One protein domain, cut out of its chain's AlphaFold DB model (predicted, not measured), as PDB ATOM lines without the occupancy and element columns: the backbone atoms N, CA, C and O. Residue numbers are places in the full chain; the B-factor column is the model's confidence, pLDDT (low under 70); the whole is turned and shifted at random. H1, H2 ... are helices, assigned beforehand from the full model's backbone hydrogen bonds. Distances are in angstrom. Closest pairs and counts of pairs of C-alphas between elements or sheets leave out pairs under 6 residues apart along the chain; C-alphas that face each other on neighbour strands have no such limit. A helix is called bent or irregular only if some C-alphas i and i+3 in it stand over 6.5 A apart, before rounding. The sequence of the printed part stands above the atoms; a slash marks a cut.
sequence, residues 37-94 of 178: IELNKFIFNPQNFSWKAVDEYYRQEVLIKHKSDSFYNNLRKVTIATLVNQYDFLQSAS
ATOM      1  N   ILE A  37     175.077 159.129 122.133       75.38
ATOM      2  CA  ILE A  37     173.628 159.105 121.906       75.38
ATOM      3  C   ILE A  37     173.359 158.561 120.506       75.38
ATOM      4  O   ILE A  37     173.791 159.131 119.503       75.38
ATOM      5  N   GLU A  38     172.606 157.466 120.432       75.12
ATOM      6  CA  GLU A  38     172.372 156.750 119.182       75.12
ATOM      7  C   GLU A  38     171.654 157.614 118.137       75.12
ATOM      8  O   GLU A  38     171.927 157.477 116.944       75.12
ATOM      9  N   LEU A  39     170.859 158.596 118.576       75.12
ATOM     10  CA  LEU A  39     170.261 159.610 117.709       75.12
ATOM     11  C   LEU A  39     171.288 160.314 116.801       75.12
ATOM     12  O   LEU A  39     170.969 160.643 115.659       75.12
ATOM     13  N   ASN A  40     172.533 160.503 117.254       74.69
ATOM     14  CA  ASN A  40     173.593 161.110 116.446       74.69
ATOM     15  C   ASN A  40     173.893 160.305 115.175       74.69
ATOM     16  O   ASN A  40     174.219 160.896 114.146       74.69
ATOM     17  N   LYS A  41     173.742 158.971 115.210       75.12
ATOM     18  CA  LYS A  41     173.923 158.114 114.025       75.12
ATOM     19  C   LYS A  41     172.925 158.473 112.926       75.12
ATOM     20  O   LYS A  41     173.280 158.440 111.753       75.12
ATOM     21  N   PHE A  42     171.707 158.843 113.315       72.44
ATOM     22  CA  PHE A  42     170.656 159.270 112.402       72.44
ATOM     23  C   PHE A  42     170.838 160.737 111.996       72.44
ATOM     24  O   PHE A  42     170.788 161.078 110.819       72.44
ATOM     25  N   ILE A  43     171.095 161.622 112.962       70.62
ATOM     26  CA  ILE A  43     171.175 163.069 112.735       70.62
ATOM     27  C   ILE A  43     172.340 163.459 111.820       70.62
ATOM     28  O   ILE A  43     172.183 164.350 110.990       70.62
ATOM     29  N   PHE A  44     173.494 162.805 111.955       71.38
ATOM     30  CA  PHE A  44     174.693 163.139 111.182       71.38
ATOM     31  C   PHE A  44     174.869 162.288 109.924       71.38
ATOM     32  O   PHE A  44     175.900 162.390 109.262       71.38
ATOM     33  N   ASN A  45     173.878 161.463 109.576       77.56
ATOM     34  CA  ASN A  45     173.951 160.608 108.398       77.56
ATOM     35  C   ASN A  45     172.664 160.626 107.547       77.56
ATOM     36  O   ASN A  45     172.072 159.573 107.292       77.56
ATOM     37  N   PRO A  46     172.233 161.809 107.064       72.94
ATOM     38  CA  PRO A  46     170.966 161.981 106.351       72.94
ATOM     39  C   PRO A  46     170.847 161.222 105.030       72.94
ATOM     40  O   PRO A  46     169.746 161.045 104.527       72.94
ATOM     41  N   GLN A  47     171.960 160.734 104.485       77.75
ATOM     42  CA  GLN A  47     171.973 159.929 103.262       77.75
ATOM     43  C   GLN A  47     171.595 158.460 103.506       77.75
ATOM     44  O   GLN A  47     171.239 157.756 102.567       77.75
ATOM     45  N   ASN A  48     171.697 157.986 104.752       82.56
ATOM     46  CA  ASN A  48     171.531 156.570 105.096       82.56
ATOM     47  C   ASN A  48     170.249 156.272 105.878       82.56
ATOM     48  O   ASN A  48     169.922 155.109 106.105       82.56
ATOM     49  N   PHE A  49     169.512 157.304 106.279       85.94
ATOM     50  CA  PHE A  49     168.273 157.161 107.032       85.94
ATOM     51  C   PHE A  49     167.160 157.980 106.380       85.94
ATOM     52  O   PHE A  49     167.409 158.852 105.557       85.94
ATOM     53  N   SER A  50     165.909 157.681 106.720       89.94
ATOM     54  CA  SER A  50     164.769 158.521 106.336       89.94
ATOM     55  C   SER A  50     164.379 159.417 107.506       89.94
ATOM     56  O   SER A  50     164.619 159.051 108.658       89.94
ATOM     57  N   TRP A  51     163.686 160.534 107.250       92.44
ATOM     58  CA  TRP A  51     163.128 161.335 108.350       92.44
ATOM     59  C   TRP A  51     162.223 160.510 109.265       92.44
ATOM     60  O   TRP A  51     162.162 160.792 110.455       92.44
ATOM     61  N   LYS A  52     161.535 159.486 108.735       93.38
ATOM     62  CA  LYS A  52     160.652 158.615 109.520       93.38
ATOM     63  C   LYS A  52     161.428 157.835 110.573       93.38
ATOM     64  O   LYS A  52     160.960 157.738 111.697       93.38
ATOM     65  N   ALA A  53     162.619 157.341 110.231       90.31
ATOM     66  CA  ALA A  53     163.490 156.670 111.194       90.31
ATOM     67  C   ALA A  53     163.943 157.636 112.302       90.31
ATOM     68  O   ALA A  53     163.987 157.264 113.472       90.31
ATOM     69  N   VAL A  54     164.222 158.896 111.946       90.19
ATOM     70  CA  VAL A  54     164.560 159.941 112.926       90.19
ATOM     71  C   VAL A  54     163.360 160.289 113.818       90.19
ATOM     72  O   VAL A  54     163.526 160.394 115.030       90.19
ATOM     73  N   ASP A  55     162.159 160.447 113.248       92.31
ATOM     74  CA  ASP A  55     160.902 160.721 113.973       92.31
ATOM     75  C   ASP A  55     160.546 159.583 114.933       92.31
ATOM     76  O   ASP A  55     160.246 159.831 116.102       92.31
ATOM     77  N   GLU A  56     160.643 158.336 114.473       91.81
ATOM     78  CA  GLU A  56     160.390 157.150 115.287       91.81
ATOM     79  C   GLU A  56     161.343 157.077 116.480       91.81
ATOM     80  O   GLU A  56     160.886 157.021 117.626       91.81
ATOM     81  N   TYR A  57     162.653 157.177 116.228       89.12
ATOM     82  CA  TYR A  57     163.648 157.178 117.297       89.12
ATOM     83  C   TYR A  57     163.408 158.345 118.261       89.12
ATOM     84  O   TYR A  57     163.385 158.167 119.476       89.12
ATOM     85  N   TYR A  58     163.172 159.556 117.752       90.88
ATOM     86  CA  TYR A  58     162.912 160.721 118.596       90.88
ATOM     87  C   TYR A  58     161.731 160.492 119.548       90.88
ATOM     88  O   TYR A  58     161.840 160.728 120.753       90.88
ATOM     89  N   ARG A  59     160.608 159.988 119.032       91.75
ATOM     90  CA  ARG A  59     159.396 159.782 119.832       91.75
ATOM     91  C   ARG A  59     159.533 158.666 120.858       91.75
ATOM     92  O   ARG A  59     159.005 158.808 121.958       91.75
ATOM     93  N   GLN A  60     160.192 157.569 120.496       89.31
ATOM     94  CA  GLN A  60     160.279 156.380 121.345       89.31
ATOM     95  C   GLN A  60     161.438 156.451 122.344       89.31
ATOM     96  O   GLN A  60     161.338 155.932 123.452       89.31
ATOM     97  N   GLU A  61     162.527 157.121 121.981       85.19
ATOM     98  CA  GLU A  61     163.762 157.105 122.761       85.19
ATOM     99  C   GLU A  61     164.015 158.462 123.409       85.19
ATOM    100  O   GLU A  61     164.104 158.563 124.633       85.19
ATOM    101  N   VAL A  62     164.049 159.538 122.620       85.31
ATOM    102  CA  VAL A  62     164.432 160.868 123.122       85.31
ATOM    103  C   VAL A  62     163.427 161.411 124.126       85.31
ATOM    104  O   VAL A  62     163.811 161.792 125.232       85.31
ATOM    105  N   LEU A  63     162.143 161.420 123.773       87.06
ATOM    106  CA  LEU A  63     161.093 161.996 124.623       87.06
ATOM    107  C   LEU A  63     160.836 161.201 125.905       87.06
ATOM    108  O   LEU A  63     160.271 161.742 126.858       87.06
ATOM    109  N   ILE A  64     161.229 159.927 125.919       87.50
ATOM    110  CA  ILE A  64     160.963 159.005 127.023       87.50
ATOM    111  C   ILE A  64     162.190 158.887 127.925       87.50
ATOM    112  O   ILE A  64     162.084 159.110 129.129       87.50
ATOM    113  N   LYS A  65     163.356 158.558 127.358       85.38
ATOM    114  CA  LYS A  65     164.548 158.187 128.132       85.38
ATOM    115  C   LYS A  65     165.392 159.384 128.547       85.38
ATOM    116  O   LYS A  65     165.991 159.346 129.613       85.38
ATOM    117  N   HIS A  66     165.399 160.448 127.747       83.56
ATOM    118  CA  HIS A  66     166.314 161.574 127.944       83.56
ATOM    119  C   HIS A  66     165.657 162.809 128.564       83.56
ATOM    120  O   HIS A  66     166.315 163.827 128.724       83.56
ATOM    121  N   LYS A  67     164.373 162.757 128.941       85.25
ATOM    122  CA  LYS A  67     163.614 163.933 129.414       85.25
ATOM    123  C   LYS A  67     164.214 164.611 130.653       85.25
ATOM    124  O   LYS A  67     164.057 165.819 130.824       85.25
ATOM    125  N   SER A  68     164.867 163.835 131.513       85.06
ATOM    126  CA  SER A  68     165.516 164.317 132.737       85.06
ATOM    127  C   SER A  68     166.977 164.722 132.529       85.06
ATOM    128  O   SER A  68     167.592 165.252 133.454       85.06
ATOM    129  N   ASP A  69     167.532 164.489 131.340       83.75
ATOM    130  CA  ASP A  69     168.936 164.755 131.063       83.75
ATOM    131  C   ASP A  69     169.179 166.242 130.793       83.75
ATOM    132  O   ASP A  69     168.395 166.936 130.141       83.75
ATOM    133  N   SER A  70     170.333 166.737 131.236       82.19
ATOM    134  CA  SER A  70     170.716 168.147 131.099       82.19
ATOM    135  C   SER A  70     170.857 168.616 129.641       82.19
ATOM    136  O   SER A  70     170.740 169.809 129.355       82.19
ATOM    137  N   PHE A  71     171.079 167.692 128.702       83.25
ATOM    138  CA  PHE A  71     171.194 167.965 127.265       83.25
ATOM    139  C   PHE A  71     169.878 167.783 126.495       83.25
ATOM    140  O   PHE A  71     169.851 168.040 125.288       83.25
ATOM    141  N   TYR A  72     168.787 167.379 127.157       87.00
ATOM    142  CA  TYR A  72     167.504 167.055 126.524       87.00
ATOM    143  C   TYR A  72     167.024 168.136 125.556       87.00
ATOM    144  O   TYR A  72     166.778 167.869 124.382       87.00
ATOM    145  N   ASN A  73     166.968 169.391 126.008       85.31
ATOM    146  CA  ASN A  73     166.499 170.499 125.176       85.31
ATOM    147  C   ASN A  73     167.362 170.712 123.929       85.31
ATOM    148  O   ASN A  73     166.832 171.054 122.874       85.31
ATOM    149  N   ASN A  74     168.671 170.478 124.012       84.56
ATOM    150  CA  ASN A  74     169.534 170.593 122.843       84.56
ATOM    151  C   ASN A  74     169.361 169.404 121.902       84.56
ATOM    152  O   ASN A  74     169.329 169.608 120.690       84.56
ATOM    153  N   LEU A  75     169.123 168.203 122.434       86.25
ATOM    154  CA  LEU A  75     168.766 167.042 121.625       86.25
ATOM    155  C   LEU A  75     167.478 167.289 120.828       86.25
ATOM    156  O   LEU A  75     167.450 167.045 119.621       86.25
ATOM    157  N   ARG A  76     166.453 167.879 121.455       90.31
ATOM    158  CA  ARG A  76     165.221 168.304 120.768       90.31
ATOM    159  C   ARG A  76     165.514 169.312 119.660       90.31
ATOM    160  O   ARG A  76     165.129 169.082 118.517       90.31
ATOM    161  N   LYS A  77     166.253 170.389 119.956       89.44
ATOM    162  CA  LYS A  77     166.615 171.417 118.959       89.44
ATOM    163  C   LYS A  77     167.307 170.820 117.739       89.44
ATOM    164  O   LYS A  77     166.880 171.082 116.620       89.44
ATOM    165  N   VAL A  78     168.357 170.027 117.957       88.19
ATOM    166  CA  VAL A  78     169.153 169.455 116.864       88.19
ATOM    167  C   VAL A  78     168.312 168.481 116.048       88.19
ATOM    168  O   VAL A  78     168.329 168.559 114.826       88.19
ATOM    169  N   THR A  79     167.507 167.634 116.695       90.69
ATOM    170  CA  THR A  79     166.626 166.698 115.979       90.69
ATOM    171  C   THR A  79     165.663 167.428 115.052       90.69
ATOM    172  O   THR A  79     165.579 167.112 113.866       90.69
ATOM    173  N   ILE A  80     164.963 168.439 115.573       93.75
ATOM    174  CA  ILE A  80     163.965 169.186 114.805       93.75
ATOM    175  C   ILE A  80     164.634 169.980 113.682       93.75
ATOM    176  O   ILE A  80     164.162 169.956 112.546       93.75
ATOM    177  N   ALA A  81     165.760 170.638 113.968       91.62
ATOM    178  CA  ALA A  81     166.521 171.364 112.958       91.62
ATOM    179  C   ALA A  81     166.991 170.440 111.830       91.62
ATOM    180  O   ALA A  81     166.905 170.809 110.660       91.62
ATOM    181  N   THR A  82     167.444 169.232 112.160       89.94
ATOM    182  CA  THR A  82     167.873 168.242 111.175       89.94
ATOM    183  C   THR A  82     166.711 167.738 110.331       89.94
ATOM    184  O   THR A  82     166.822 167.731 109.107       89.94
ATOM    185  N   LEU A  83     165.576 167.391 110.938       93.19
ATOM    186  CA  LEU A  83     164.371 167.013 110.195       93.19
ATOM    187  C   LEU A  83     163.981 168.105 109.191       93.19
ATOM    188  O   LEU A  83     163.855 167.840 107.996       93.19
ATOM    189  N   VAL A  84     163.862 169.345 109.673       94.12
ATOM    190  CA  VAL A  84     163.408 170.491 108.877       94.12
ATOM    191  C   VAL A  84     164.403 170.883 107.783       94.12
ATOM    192  O   VAL A  84     163.980 171.222 106.682       94.12
ATOM    193  N   ASN A  85     165.708 170.869 108.065       91.25
ATOM    194  CA  ASN A  85     166.712 171.403 107.142       91.25
ATOM    195  C   ASN A  85     167.385 170.346 106.259       91.25
ATOM    196  O   ASN A  85     167.923 170.721 105.222       91.25
ATOM    197  N   GLN A  86     167.405 169.070 106.656       89.12
ATOM    198  CA  GLN A  86     168.179 168.035 105.954       89.12
ATOM    199  C   GLN A  86     167.319 166.949 105.307       89.12
ATOM    200  O   GLN A  86     167.733 166.391 104.298       89.12
ATOM    201  N   TYR A  87     166.137 166.649 105.851       88.00
ATOM    202  CA  TYR A  87     165.367 165.474 105.433       88.00
ATOM    203  C   TYR A  87     164.078 165.771 104.649       88.00
ATOM    204  O   TYR A  87     163.196 164.916 104.564       88.00
ATOM    205  N   ASP A  88     163.935 166.983 104.110       86.44
ATOM    206  CA  ASP A  88     162.729 167.426 103.387       86.44
ATOM    207  C   ASP A  88     161.414 167.132 104.149       86.44
ATOM    208  O   ASP A  88     160.347 166.854 103.590       86.44
ATOM    209  N   PHE A  89     161.504 167.152 105.484       94.69
ATOM    210  CA  PHE A  89     160.436 166.732 106.385       94.69
ATOM    211  C   PHE A  89     159.164 167.553 106.155       94.69
ATOM    212  O   PHE A  89     158.070 167.003 106.079       94.69
ATOM    213  N   LEU A  90     159.304 168.871 105.977       96.00
ATOM    214  CA  LEU A  90     158.162 169.768 105.797       96.00
ATOM    215  C   LEU A  90     157.379 169.507 104.504       96.00
ATOM    216  O   LEU A  90     156.202 169.859 104.443       96.00
ATOM    217  N   GLN A  91     157.986 168.899 103.482       94.25
ATOM    218  CA  GLN A  91     157.294 168.586 102.228       94.25
ATOM    219  C   GLN A  91     156.635 167.208 102.250       94.25
ATOM    220  O   GLN A  91     155.582 167.023 101.645       94.25
ATOM    221  N   SER A  92     157.236 166.251 102.956       94.00
ATOM    222  CA  SER A  92     156.857 164.836 102.879       94.00
ATOM    223  C   SER A  92     156.090 164.308 104.096       94.00
ATOM    224  O   SER A  92     155.456 163.253 104.004       94.00
ATOM    225  N   ALA A  93     156.128 165.005 105.232       96.31
ATOM    226  CA  ALA A  93     155.403 164.609 106.433       96.31
ATOM    227  C   ALA A  93     153.927 165.026 106.394       96.31
ATOM    228  O   ALA A  93     153.532 165.986 105.731       96.31
ATOM    229  N   SER A  94     153.103 164.305 107.156       96.75
ATOM    230  CA  SER A  94     151.705 164.691 107.363       96.75
ATOM    231  C   SER A  94     151.602 165.964 108.204       96.75
ATOM    232  O   SER A  94     152.486 166.264 109.012       96.75
TER     233      SER A  94
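This is residues 37 to 94 of the 178 residues of an uncharacterized protein of Saprospirales bacterium (UniProt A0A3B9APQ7). Two helices of equal length, H2 and H3, lie side by side and run opposite ways as a helical hairpin, with the short helix H1 over one side of the pair, packed on the first part of H2. The very short helix H4 sits over the other side of the pair, at the end where H2 begins and H3 ends. The printed part has 58 residues with four named helices, in the order H1, H2, H3, H4 along the chain, and no named strand; the class is all helix, with 39 residues in the helices. The whole is compact, with a radius of gyration of the C-alphas of 10.9 A, and its C-alphas span 32 by 22 by 17 A.

H2 holds residues 51 to 65 and measures 20.1 A from first to last C-alpha, beginning at C-alpha 51 at (163.128, 161.335, 108.350). It is irregular, but only just: C-alphas 60 and 63 are 6.6 A apart. H3, residues 72 to 86, measures 20.6 A and ends at C-alpha 86 at (168.179, 168.035, 105.954). H1, residues 39 to 43, begins at C-alpha 39 at (170.261, 159.610, 117.709) and measures 6.1 A. H4, residues 89 to 92, measures 5.4 A and ends at C-alpha 92 at (156.857, 164.836, 102.879).

H2 and H3 form a hairpin: they touch and run opposite ways at a shallow tilt of 5 degrees. Their closest C-alphas, those of Trp 51 and Leu 83, are 6.1 A apart. H1 touches H2, which meets it with residues 53 to 58 alone; the closest C-alphas, those of Phe 42 and Val 54, are 6.2 A apart. H1 and H3 only just touch, with 3 pairs of C-alphas within 8 A. H3 touches H1 with residues 78 to 82 alone, and the closest C-alphas of the two, those of Ile 43 and Thr 82, are 6.3 A apart. H4 is close to H3 but not clearly touching it, with the closest C-alphas, those of Leu 83 and Phe 89, 5.5 A apart. H4 is also close to H2 but not clearly touching it, at 6.3 A between the closest C-alphas, those of Trp 51 and Phe 89. H1 and H4 are apart. In H1 and H3 every O i to N i+4 pair is within hydrogen-bond range, in H2 9 of 11 are, and H4 is too short for such a pair.

The two C-alphas farthest apart, those of Ser 68 and Gln 91, are 31.9 A apart. The printed part runs from residue 37 to residue 94 and has no cut. The link from H3 to H4 is tight, with 2 residues, and the links from H1 to H2 and from H2 to H3 are short, with 7 and 6 residues. The mean pLDDT of the printed part is 86.4, and no printed residue is under 70; the mean is 74 in H1 and 95 in H4.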